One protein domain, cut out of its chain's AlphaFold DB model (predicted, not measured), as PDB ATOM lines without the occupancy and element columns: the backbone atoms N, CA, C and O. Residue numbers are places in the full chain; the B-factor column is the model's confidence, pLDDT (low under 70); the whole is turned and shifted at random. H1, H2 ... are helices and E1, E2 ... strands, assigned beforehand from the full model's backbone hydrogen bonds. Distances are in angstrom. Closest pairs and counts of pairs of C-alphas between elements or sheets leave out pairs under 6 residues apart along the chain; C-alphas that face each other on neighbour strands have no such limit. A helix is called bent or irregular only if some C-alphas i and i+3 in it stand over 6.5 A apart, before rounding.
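Overview. This is residues 140 to 220 of the 288 residues of the protein "F-box domain-containing protein" of Beauveria bassiana (strain ARSEF 2860) (UniProt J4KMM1). A small sheet of three short strands has the long helix H5 across one face and the shorter H1 on the opposite face, to the side of the strands. H3 leads away from the end of E3 and packs on H1, while the small helices H2 and H4 lie farthest from the middle. You will find 81 residues, with five named helices and three named strands in the order E1 H1 H2 E2 E3 H3 H4 H5; the sheet order is E1 E3 E2, all antiparallel, and the class is mixed, helices and strands. The whole is compact and rounded, with a radius of gyration of the C-alphas of 11.9 A and spans of 33 by 26 by 19 A.

Along the chain. Start at C-alpha 146, at (-4.498, 44.442, -34.861), where E1, residues 146 to 148, begins. H1, residues 149 to 156, follows directly and measures 10.4 A from first to last C-alpha. Next come H2, residues 160 to 164, and E2, residues 168 to 171. E3, residues 176 to 180, spans 13.6 A, and H3, residues 181 to 191, spans 15.1 A, ending at C-alpha 191 at (-19.926, 54.457, -27.588). After H4, residues 197 to 200, H5 takes residues 203 to 219 and 23.3 A, ending at C-alpha 219 at (1.581, 38.231, -31.790).

Arrangement. Look first at the sheet, where E3 is the inner strand. E1 and E3 are antiparallel, with N 147 and O 179 within hydrogen-bond range at 3.0 A. E2 and E3 form a hairpin, with N 169 and O 178 at 2.8 A. H5 is on the sheet at a height of 6.5 A, over E1 and only just over E3, with 3 C-alphas falling on it; it runs across the strands, at 87 degrees to E1 on the local plane. Its closest C-alphas to E1 are those of Ser 212 and Val 146, 5.0 A apart. H5 has a kink of 36 degrees near residue 213 and is irregular, C-alphas 214 and 217 being 7.3 A apart. H1 is on the opposite face, at a height of 8.8 A. H3 only grazes the sheet with residues 181 to 184. H1 and H3 touch at a steep tilt of 51 degrees, the same way, with C-alphas 156 and 188 closest at 6.0 A. H1 and H2 only just touch, with 3 pairs of C-alphas within 8 A; Glu 153 and Ser 160 have the closest C-alphas, 7.2 A apart. H4 is close to but not clearly touching H5, with C-alphas 198 and 204 closest at 6.2 A. Every O i to N i+4 pair is within hydrogen-bond range in H1, H2 and H3, and 11 of 13 are in H5; H4 is too short for such a pair.

Size, cuts and confidence. The two C-alphas farthest apart are those of Gln 173 and Asn 192, at 34.3 A. The printed part has no cut, and the links between named elements are tight. The mean pLDDT of the printed part is 83.5, and no printed residue is under 70.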
ATOM      1  N   ASP A 140      -5.023  37.707 -43.424       78.56
ATOM      2  CA  ASP A 140      -6.080  38.066 -44.371       78.56
ATOM      3  C   ASP A 140      -7.438  38.282 -43.696       78.56
ATOM      4  O   ASP A 140      -8.318  38.944 -44.250       78.56
ATOM      5  N   THR A 141      -7.646  37.737 -42.492       82.94
ATOM      6  CA  THR A 141      -8.940  37.842 -41.805       82.94
ATOM      7  C   THR A 141      -8.970  39.038 -40.862       82.94
ATOM      8  O   THR A 141      -8.092  39.226 -40.021       82.94
ATOM      9  N   THR A 142     -10.049  39.816 -40.934       83.56
ATOM     10  CA  THR A 142     -10.285  40.978 -40.066       83.56
ATOM     11  C   THR A 142     -10.331  40.636 -38.575       83.56
ATOM     12  O   THR A 142      -9.996  41.489 -37.760       83.56
ATOM     13  N   SER A 143     -10.677  39.395 -38.212       85.69
ATOM     14  CA  SER A 143     -10.719  38.917 -36.821       85.69
ATOM     15  C   SER A 143      -9.349  38.896 -36.137       85.69
ATOM     16  O   SER A 143      -9.258  39.022 -34.916       85.69
ATOM     17  N   PHE A 144      -8.275  38.754 -36.921       88.25
ATOM     18  CA  PHE A 144      -6.894  38.743 -36.435       88.25
ATOM     19  C   PHE A 144      -6.179  40.079 -36.659       88.25
ATOM     20  O   PHE A 144      -5.023  40.230 -36.263       88.25
ATOM     21  N   GLN A 145      -6.858  41.066 -37.255       90.31
ATOM     22  CA  GLN A 145      -6.265  42.372 -37.503       90.31
ATOM     23  C   GLN A 145      -6.072  43.150 -36.213       90.31
ATOM     24  O   GLN A 145      -7.010  43.390 -35.446       90.31
ATOM     25  N   VAL A 146      -4.858  43.645 -36.028       91.19
ATOM     26  CA  VAL A 146      -4.498  44.442 -34.861       91.19
ATOM     27  C   VAL A 146      -3.992  45.818 -35.238       91.19
ATOM     28  O   VAL A 146      -3.395  46.035 -36.293       91.19
ATOM     29  N   ILE A 147      -4.200  46.746 -34.318       90.25
ATOM     30  CA  ILE A 147      -3.765  48.129 -34.425       90.25
ATOM     31  C   ILE A 147      -3.037  48.528 -33.142       90.25
ATOM     32  O   ILE A 147      -3.292  47.985 -32.064       90.25
ATOM     33  N   GLU A 148      -2.098  49.464 -33.246       90.62
ATOM     34  CA  GLU A 148      -1.489  50.067 -32.064       90.62
ATOM     35  C   GLU A 148      -2.563  50.751 -31.206       90.62
ATOM     36  O   GLU A 148      -3.399  51.502 -31.712       90.62
ATOM     37  N   LYS A 149      -2.514  50.530 -29.892       90.94
ATOM     38  CA  LYS A 149      -3.475  51.067 -28.927       90.94
ATOM     39  C   LYS A 149      -3.630  52.594 -29.012       90.94
ATOM     40  O   LYS A 149      -4.755  53.079 -29.019       90.94
ATOM     41  N   SER A 150      -2.526  53.342 -29.097       88.00
ATOM     42  CA  SER A 150      -2.567  54.815 -29.149       88.00
ATOM     43  C   SER A 150      -3.235  55.325 -30.433       88.00
ATOM     44  O   SER A 150      -3.974  56.310 -30.438       88.00
ATOM     45  N   LEU A 151      -3.028  54.606 -31.536       86.25
ATOM     46  CA  LEU A 151      -3.660  54.927 -32.797       86.25
ATOM     47  C   LEU A 151      -5.142  54.555 -32.792       86.25
ATOM     48  O   LEU A 151      -5.946  55.311 -33.327       86.25
ATOM     49  N   ALA A 152      -5.521  53.440 -32.165       87.88
ATOM     50  CA  ALA A 152      -6.925  53.091 -31.964       87.88
ATOM     51  C   ALA A 152      -7.670  54.179 -31.179       87.88
ATOM     52  O   ALA A 152      -8.752  54.589 -31.595       87.88
ATOM     53  N   GLU A 153      -7.074  54.694 -30.097       87.50
ATOM     54  CA  GLU A 153      -7.611  55.832 -29.329       87.50
ATOM     55  C   GLU A 153      -7.893  57.035 -30.246       87.50
ATOM     56  O   GLU A 153      -8.979  57.616 -30.195       87.50
ATOM     57  N   SER A 154      -6.956  57.352 -31.143       85.62
ATOM     58  CA  SER A 154      -7.080  58.449 -32.111       85.62
ATOM     59  C   SER A 154      -8.148  58.194 -33.186       85.62
ATOM     60  O   SER A 154      -9.029  59.027 -33.394       85.62
ATOM     61  N   ILE A 155      -8.112  57.039 -33.859       84.44
ATOM     62  CA  ILE A 155      -8.991  56.721 -34.999       84.44
ATOM     63  C   ILE A 155     -10.443  56.544 -34.560       84.44
ATOM     64  O   ILE A 155     -11.347  57.040 -35.239       84.44
ATOM     65  N   PHE A 156     -10.658  55.837 -33.450       82.94
ATOM     66  CA  PHE A 156     -11.985  55.508 -32.938       82.94
ATOM     67  C   PHE A 156     -12.513  56.537 -31.932       82.94
ATOM     68  O   PHE A 156     -13.625  56.375 -31.441       82.94
ATOM     69  N   GLN A 157     -11.739  57.588 -31.630       83.75
ATOM     70  CA  GLN A 157     -12.095  58.653 -30.682       83.75
ATOM     71  C   GLN A 157     -12.577  58.101 -29.330       83.75
ATOM     72  O   GLN A 157     -13.555  58.568 -28.743       83.75
ATOM     73  N   LEU A 158     -11.889  57.067 -28.849       83.12
ATOM     74  CA  LEU A 158     -12.200  56.373 -27.605       83.12
ATOM     75  C   LEU A 158     -11.354  56.924 -26.455       83.12
ATOM     76  O   LEU A 158     -10.184  57.263 -26.625       83.12
ATOM     77  N   ASN A 159     -11.940  56.982 -25.257       82.00
ATOM     78  CA  ASN A 159     -11.199  57.329 -24.050       82.00
ATOM     79  C   ASN A 159     -10.382  56.130 -23.526       82.00
ATOM     80  O   ASN A 159     -10.693  54.963 -23.785       82.00
ATOM     81  N   SER A 160      -9.343  56.427 -22.745       78.19
ATOM     82  CA  SER A 160      -8.400  55.429 -22.226       78.19
ATOM     83  C   SER A 160      -9.059  54.356 -21.350       78.19
ATOM     84  O   SER A 160      -8.611  53.210 -21.349       78.19
ATOM     85  N   GLU A 161     -10.138  54.695 -20.640       80.31
ATOM     86  CA  GLU A 161     -10.884  53.765 -19.782       80.31
ATOM     87  C   GLU A 161     -11.585  52.662 -20.580       80.31
ATOM     88  O   GLU A 161     -11.470  51.485 -20.235       80.31
ATOM     89  N   ARG A 162     -12.269  53.013 -21.677       75.50
ATOM     90  CA  ARG A 162     -12.981  52.032 -22.514       75.50
ATOM     91  C   ARG A 162     -12.023  51.064 -23.196       75.50
ATOM     92  O   ARG A 162     -12.328  49.882 -23.311       75.50
ATOM     93  N   ILE A 163     -10.845  51.543 -23.591       79.31
ATOM     94  CA  ILE A 163      -9.821  50.712 -24.231       79.31
ATOM     95  C   ILE A 163      -9.041  49.880 -23.205       79.31
ATOM     96  O   ILE A 163      -8.583  48.789 -23.526       79.31
ATOM     97  N   ALA A 164      -8.904  50.336 -21.955       79.50
ATOM     98  CA  ALA A 164      -8.221  49.568 -20.910       79.50
ATOM     99  C   ALA A 164      -8.896  48.216 -20.608       79.50
ATOM    100  O   ALA A 164      -8.214  47.265 -20.215       79.50
ATOM    101  N   ALA A 165     -10.212  48.119 -20.815       77.94
ATOM    102  CA  ALA A 165     -10.956  46.878 -20.639       77.94
ATOM    103  C   ALA A 165     -10.580  45.810 -21.683       77.94
ATOM    104  O   ALA A 165     -10.534  44.623 -21.345       77.94
ATOM    105  N   ALA A 166     -10.245  46.215 -22.911       84.81
ATOM    106  CA  ALA A 166      -9.906  45.290 -23.984       84.81
ATOM    107  C   ALA A 166      -8.560  44.578 -23.733       84.81
ATOM    108  O   ALA A 166      -7.633  45.174 -23.164       84.81
ATOM    109  N   PRO A 167      -8.425  43.300 -24.129       87.88
ATOM    110  CA  PRO A 167      -7.136  42.630 -24.206       87.88
ATOM    111  C   PRO A 167      -6.145  43.431 -25.058       87.88
ATOM    112  O   PRO A 167      -6.450  43.878 -26.163       87.88
ATOM    113  N   ALA A 168      -4.934  43.612 -24.533       92.44
ATOM    114  CA  ALA A 168      -3.867  44.315 -25.224       92.44
ATOM    115  C   ALA A 168      -2.588  43.481 -25.180       92.44
ATOM    116  O   ALA A 168      -2.104  43.131 -24.105       92.44
ATOM    117  N   TYR A 169      -2.039  43.194 -26.353       93.12
ATOM    118  CA  TYR A 169      -0.776  42.498 -26.523       93.12
ATOM    119  C   TYR A 169       0.359  43.507 -26.405       93.12
ATOM    120  O   TYR A 169       0.447  44.452 -27.192       93.12
ATOM    121  N   TYR A 170       1.236  43.319 -25.424       93.38
ATOM    122  CA  TYR A 170       2.428  44.140 -25.273       93.38
ATOM    123  C   TYR A 170       3.606  43.538 -26.047       93.38
ATOM    124  O   TYR A 170       4.128  42.487 -25.689       93.38
ATOM    125  N   CYS A 171       4.071  44.239 -27.079       88.81
ATOM    126  CA  CYS A 171       5.275  43.870 -27.816       88.81
ATOM    127  C   CYS A 171       6.501  44.496 -27.148       88.81
ATOM    128  O   CYS A 171       6.772  45.691 -27.317       88.81
ATOM    129  N   ALA A 172       7.278  43.689 -26.424       82.88
ATOM    130  CA  ALA A 172       8.478  44.153 -25.731       82.88
ATOM    131  C   ALA A 172       9.520  44.764 -26.685       82.88
ATOM    132  O   ALA A 172      10.125  45.786 -26.361       82.88
ATOM    133  N   GLN A 173       9.675  44.197 -27.886       82.12
ATOM    134  CA  GLN A 173      10.646  44.642 -28.892       82.12
ATOM    135  C   GLN A 173      10.350  46.062 -29.386       82.12
ATOM    136  O   GLN A 173      11.269  46.836 -29.639       82.12
ATOM    137  N   ARG A 174       9.065  46.417 -29.514       84.06
ATOM    138  CA  ARG A 174       8.628  47.744 -29.978       84.06
ATOM    139  C   ARG A 174       8.271  48.696 -28.843       84.06
ATOM    140  O   ARG A 174       8.147  49.887 -29.093       84.06
ATOM    141  N   LYS A 175       8.110  48.190 -27.615       89.25
ATOM    142  CA  LYS A 175       7.555  48.926 -26.465       89.25
ATOM    143  C   LYS A 175       6.175  49.523 -26.767       89.25
ATOM    144  O   LYS A 175       5.835  50.596 -26.277       89.25
ATOM    145  N   LEU A 176       5.383  48.813 -27.571       90.81
ATOM    146  CA  LEU A 176       4.042  49.213 -27.996       90.81
ATOM    147  C   LEU A 176       3.014  48.175 -27.558       90.81
ATOM    148  O   LEU A 176       3.330  46.992 -27.427       90.81
ATOM    149  N   SER A 177       1.781  48.631 -27.345       92.12
ATOM    150  CA  SER A 177       0.638  47.755 -27.081       92.12
ATOM    151  C   SER A 177      -0.274  47.725 -28.297       92.12
ATOM    152  O   SER A 177      -0.538  48.771 -28.890       92.12
ATOM    153  N   PHE A 178      -0.766  46.546 -28.639       92.75
ATOM    154  CA  PHE A 178      -1.656  46.316 -29.768       92.75
ATOM    155  C   PHE A 178      -2.978  45.747 -29.276       92.75
ATOM    156  O   PHE A 178      -3.004  44.961 -28.329       92.75
ATOM    157  N   VAL A 179      -4.063  46.150 -29.918       92.94
ATOM    158  CA  VAL A 179      -5.431  45.719 -29.619       92.94
ATOM    159  C   VAL A 179      -6.075  45.182 -30.888       92.94
ATOM    160  O   VAL A 179      -5.650  45.529 -31.997       92.94
ATOM    161  N   ARG A 180      -7.096  44.337 -30.741       92.75
ATOM    162  CA  ARG A 180      -7.852  43.849 -31.894       92.75
ATOM    163  C   ARG A 180      -8.715  44.954 -32.481       92.75
ATOM    164  O   ARG A 180      -9.331  45.741 -31.767       92.75
ATOM    165  N   THR A 181      -8.735  45.021 -33.803       90.12
ATOM    166  CA  THR A 181      -9.413  46.097 -34.531       90.12
ATOM    167  C   THR A 181     -10.931  45.958 -34.456       90.12
ATOM    168  O   THR A 181     -11.631  46.961 -34.339       90.12
ATOM    169  N   ASP A 182     -11.448  44.734 -34.534       89.19
ATOM    170  CA  ASP A 182     -12.879  44.441 -34.427       89.19
ATOM    171  C   ASP A 182     -13.437  44.811 -33.048       89.19
ATOM    172  O   ASP A 182     -14.418  45.545 -32.984       89.19
ATOM    173  N   GLU A 183     -12.751  44.447 -31.964       88.81
ATOM    174  CA  GLU A 183     -13.126  44.848 -30.603       88.81
ATOM    175  C   GLU A 183     -13.174  46.373 -30.455       88.81
ATOM    176  O   GLU A 183     -14.105  46.923 -29.869       88.81
ATOM    177  N   MET A 184     -12.203  47.094 -31.027       88.94
ATOM    178  CA  MET A 184     -12.227  48.560 -30.998       88.94
ATOM    179  C   MET A 184     -13.406  49.134 -31.791       88.94
ATOM    180  O   MET A 184     -14.039  50.087 -31.333       88.94
ATOM    181  N   LYS A 185     -13.739  48.550 -32.949       87.38
ATOM    182  CA  LYS A 185     -14.912  48.938 -33.749       87.38
ATOM    183  C   LYS A 185     -16.216  48.693 -32.985       87.38
ATOM    184  O   LYS A 185     -17.087  49.559 -32.996       87.38
ATOM    185  N   GLU A 186     -16.337  47.566 -32.289       88.62
ATOM    186  CA  GLU A 186     -17.493  47.241 -31.446       88.62
ATOM    187  C   GLU A 186     -17.632  48.222 -30.275       88.62
ATOM    188  O   GLU A 186     -18.700  48.803 -30.077       88.62
ATOM    189  N   ILE A 187     -16.543  48.492 -29.548       87.75
ATOM    190  CA  ILE A 187     -16.534  49.457 -28.437       87.75
ATOM    191  C   ILE A 187     -16.892  50.866 -28.930       87.75
ATOM    192  O   ILE A 187     -17.652  51.574 -28.263       87.75
ATOM    193  N   ALA A 188     -16.382  51.278 -30.094       86.12
ATOM    194  CA  ALA A 188     -16.699  52.562 -30.719       86.12
ATOM    195  C   ALA A 188     -18.173  52.662 -31.123       86.12
ATOM    196  O   ALA A 188     -18.819  53.672 -30.834       86.12
ATOM    197  N   ALA A 189     -18.729  51.601 -31.714       86.62
ATOM    198  CA  ALA A 189     -20.147  51.525 -32.047       86.62
ATOM    199  C   ALA A 189     -21.021  51.625 -30.786       86.62
ATOM    200  O   ALA A 189     -21.943  52.437 -30.738       86.62
ATOM    201  N   MET A 190     -20.680  50.895 -29.720       86.00
ATOM    202  CA  MET A 190     -21.369  50.985 -28.423       86.00
ATOM    203  C   MET A 190     -21.222  52.362 -27.759       86.00
ATOM    204  O   MET A 190     -22.046  52.753 -26.931       86.00
ATOM    205  N   ALA A 191     -20.161  53.104 -28.077       84.38
ATOM    206  CA  ALA A 191     -19.926  54.457 -27.588       84.38
ATOM    207  C   ALA A 191     -20.682  55.544 -28.361       84.38
ATOM    208  O   ALA A 191     -20.685  56.683 -27.897       84.38
ATOM    209  N   ASN A 192     -21.268  55.229 -29.523       83.38
ATOM    210  CA  ASN A 192     -21.632  56.223 -30.539       83.38
ATOM    211  C   ASN A 192     -20.466  57.182 -30.840       83.38
ATOM    212  O   ASN A 192     -20.665  58.389 -31.000       83.38
ATOM    213  N   ALA A 193     -19.237  56.657 -30.852       79.56
ATOM    214  CA  ALA A 193     -18.061  57.475 -31.088       79.56
ATOM    215  C   ALA A 193     -18.042  57.961 -32.549       79.56
ATOM    216  O   ALA A 193     -18.314  57.180 -33.465       79.56
ATOM    217  N   PRO A 194     -17.729  59.244 -32.792       75.88
ATOM    218  CA  PRO A 194     -17.651  59.772 -34.144       75.88
ATOM    219  C   PRO A 194     -16.476  59.154 -34.908       75.88
ATOM    220  O   PRO A 194     -15.363  59.011 -34.403       75.88
ATOM    221  N   THR A 195     -16.714  58.838 -36.175       70.81
ATOM    222  CA  THR A 195     -15.674  58.359 -37.085       70.81
ATOM    223  C   THR A 195     -14.757  59.523 -37.465       70.81
ATOM    224  O   THR A 195     -15.229  60.588 -37.868       70.81
ATOM    225  N   THR A 196     -13.440  59.357 -37.325       76.06
ATOM    226  CA  THR A 196     -12.481  60.367 -37.808       76.06
ATOM    227  C   THR A 196     -12.574  60.533 -39.324       76.06
ATOM    228  O   THR A 196     -12.950  59.601 -40.032       76.06
ATOM    229  N   LEU A 197     -12.159  61.693 -39.850       73.69
ATOM    230  CA  LEU A 197     -12.049  61.894 -41.303       73.69
ATOM    231  C   LEU A 197     -11.146  60.829 -41.949       73.69
ATOM    232  O   LEU A 197     -11.434  60.353 -43.039       73.69
ATOM    233  N   PHE A 198     -10.092  60.411 -41.244       74.56
ATOM    234  CA  PHE A 198      -9.179  59.353 -41.674       74.56
ATOM    235  C   PHE A 198      -9.896  58.015 -41.916       74.56
ATOM    236  O   PHE A 198      -9.723  57.413 -42.975       74.56
ATOM    237  N   ALA A 199     -10.758  57.600 -40.981       75.75
ATOM    238  CA  ALA A 199     -11.593  56.412 -41.142       75.75
ATOM    239  C   ALA A 199     -12.747  56.625 -42.139       75.75
ATOM    240  O   ALA A 199     -13.068  55.732 -42.915       75.75
ATOM    241  N   ALA A 200     -13.330  57.827 -42.207       74.94
ATOM    242  CA  ALA A 200     -14.353  58.160 -43.201       74.94
ATOM    243  C   ALA A 200     -13.819  58.087 -44.645       74.94
ATOM    244  O   ALA A 200     -14.570  57.793 -45.572       74.94
ATOM    245  N   MET A 201     -12.519  58.330 -44.832       77.56
ATOM    246  CA  MET A 201     -11.819  58.190 -46.109       77.56
ATOM    247  C   MET A 201     -11.311  56.761 -46.379       77.56
ATOM    248  O   MET A 201     -10.725  56.527 -47.434       77.56
ATOM    249  N   GLY A 202     -11.497  55.813 -45.451       77.50
ATOM    250  CA  GLY A 202     -11.040  54.421 -45.578       77.50
ATOM    251  C   GLY A 202      -9.519  54.236 -45.531       77.50
ATOM    252  O   GLY A 202      -9.010  53.177 -45.903       77.50
ATOM    253  N   LEU A 203      -8.772  55.261 -45.108       76.44
ATOM    254  CA  LEU A 203      -7.305  55.218 -45.032       76.44
ATOM    255  C   LEU A 203      -6.811  54.408 -43.828       76.44
ATOM    256  O   LEU A 203      -5.698  53.877 -43.840       76.44
ATOM    257  N   ASP A 204      -7.655  54.276 -42.810       78.12
ATOM    258  CA  ASP A 204      -7.444  53.412 -41.656       78.12
ATOM    259  C   ASP A 204      -7.278  51.950 -42.057       78.12
ATOM    260  O   ASP A 204      -6.398  51.286 -41.521       78.12
ATOM    261  N   MET A 205      -8.026  51.465 -43.049       80.44
ATOM    262  CA  MET A 205      -7.961  50.069 -43.490       80.44
ATOM    263  C   MET A 205      -6.568  49.677 -44.001       80.44
ATOM    264  O   MET A 205      -6.052  48.622 -43.634       80.44
ATOM    265  N   LEU A 206      -5.925  50.540 -44.798       76.56
ATOM    266  CA  LEU A 206      -4.564  50.305 -45.293       76.56
ATOM    267  C   LEU A 206      -3.541  50.331 -44.154       76.56
ATOM    268  O   LEU A 206      -2.630  49.503 -44.112       76.56
ATOM    269  N   PHE A 207      -3.700  51.265 -43.217       77.31
ATOM    270  CA  PHE A 207      -2.791  51.395 -42.086       77.31
ATOM    271  C   PHE A 207      -2.928  50.225 -41.102       77.31
ATOM    272  O   PHE A 207      -1.923  49.678 -40.655       77.31
ATOM    273  N   ILE A 208      -4.158  49.803 -40.805       82.19
ATOM    274  CA  ILE A 208      -4.464  48.634 -39.975       82.19
ATOM    275  C   ILE A 208      -3.868  47.379 -40.610       82.19
ATOM    276  O   ILE A 208      -3.157  46.644 -39.930       82.19
ATOM    277  N   ALA A 209      -4.088  47.160 -41.910       81.00
ATOM    278  CA  ALA A 209      -3.519  46.017 -42.618       81.00
ATOM    279  C   ALA A 209      -1.983  46.014 -42.537       81.00
ATOM    280  O   ALA A 209      -1.386  45.003 -42.164       81.00
ATOM    281  N   TYR A 210      -1.347  47.163 -42.787       79.94
ATOM    282  CA  TYR A 210       0.104  47.318 -42.684       79.94
ATOM    283  C   TYR A 210       0.630  47.040 -41.266       79.94
ATOM    284  O   TYR A 210       1.588  46.283 -41.083       79.94
ATOM    285  N   CYS A 211       0.010  47.631 -40.242       75.06
ATOM    286  CA  CYS A 211       0.389  47.421 -38.847       75.06
ATOM    287  C   CYS A 211       0.227  45.967 -38.425       75.06
ATOM    288  O   CYS A 211       1.140  45.423 -37.797       75.06
ATOM    289  N   SER A 212      -0.897  45.358 -38.802       81.12
ATOM    290  CA  SER A 212      -1.197  43.963 -38.523       81.12
ATOM    291  C   SER A 212      -0.135  43.068 -39.142       81.12
ATOM    292  O   SER A 212       0.576  42.401 -38.402       81.12
ATOM    293  N   GLN A 213       0.104  43.158 -40.454       78.00
ATOM    294  CA  GLN A 213       1.128  42.361 -41.142       78.00
ATOM    295  C   GLN A 213       2.506  42.480 -40.483       78.00
ATOM    296  O   GLN A 213       3.209  41.489 -40.286       78.00
ATOM    297  N   ARG A 214       2.888  43.692 -40.068       79.31
ATOM    298  CA  ARG A 214       4.175  43.925 -39.411       79.31
ATOM    299  C   ARG A 214       4.285  43.346 -38.008       79.31
ATOM    300  O   ARG A 214       5.417  43.210 -37.539       79.31
ATOM    301  N   ILE A 215       3.187  43.124 -37.294       82.94
ATOM    302  CA  ILE A 215       3.200  42.608 -35.917       82.94
ATOM    303  C   ILE A 215       2.732  41.149 -35.829       82.94
ATOM    304  O   ILE A 215       3.046  40.500 -34.829       82.94
ATOM    305  N   SER A 216       2.089  40.621 -36.880       78.69
ATOM    306  CA  SER A 216       1.551  39.257 -36.988       78.69
ATOM    307  C   SER A 216       2.541  38.190 -36.523       78.69
ATOM    308  O   SER A 216       2.167  37.316 -35.758       78.69
ATOM    309  N   LEU A 217       3.823  38.301 -36.887       71.69
ATOM    310  CA  LEU A 217       4.849  37.322 -36.494       71.69
ATOM    311  C   LEU A 217       5.193  37.338 -34.995       71.69
ATOM    312  O   LEU A 217       5.681  36.348 -34.468       71.69
ATOM    313  N   THR A 218       4.958  38.452 -34.301       79.56
ATOM    314  CA  THR A 218       5.250  38.570 -32.860       79.56
ATOM    315  C   THR A 218       4.042  38.258 -31.986       79.56
ATOM    316  O   THR A 218       4.201  37.885 -30.832       79.56
ATOM    317  N   ILE A 219       2.834  38.432 -32.524       83.38
ATOM    318  CA  ILE A 219       1.581  38.231 -31.790       83.38
ATOM    319  C   ILE A 219       1.058  36.793 -31.885       83.38
ATOM    320  O   ILE A 219       0.068  36.443 -31.241       83.38
ATOM    321  N   VAL A 220       1.722  35.957 -32.682       86.88
ATOM    322  CA  VAL A 220       1.478  34.520 -32.739       86.88
ATOM    323  C   VAL A 220       2.512  33.767 -31.914       86.88
ATOM    324  O   VAL A 220       3.690  34.114 -31.890       86.88
TER     325      VAL A 220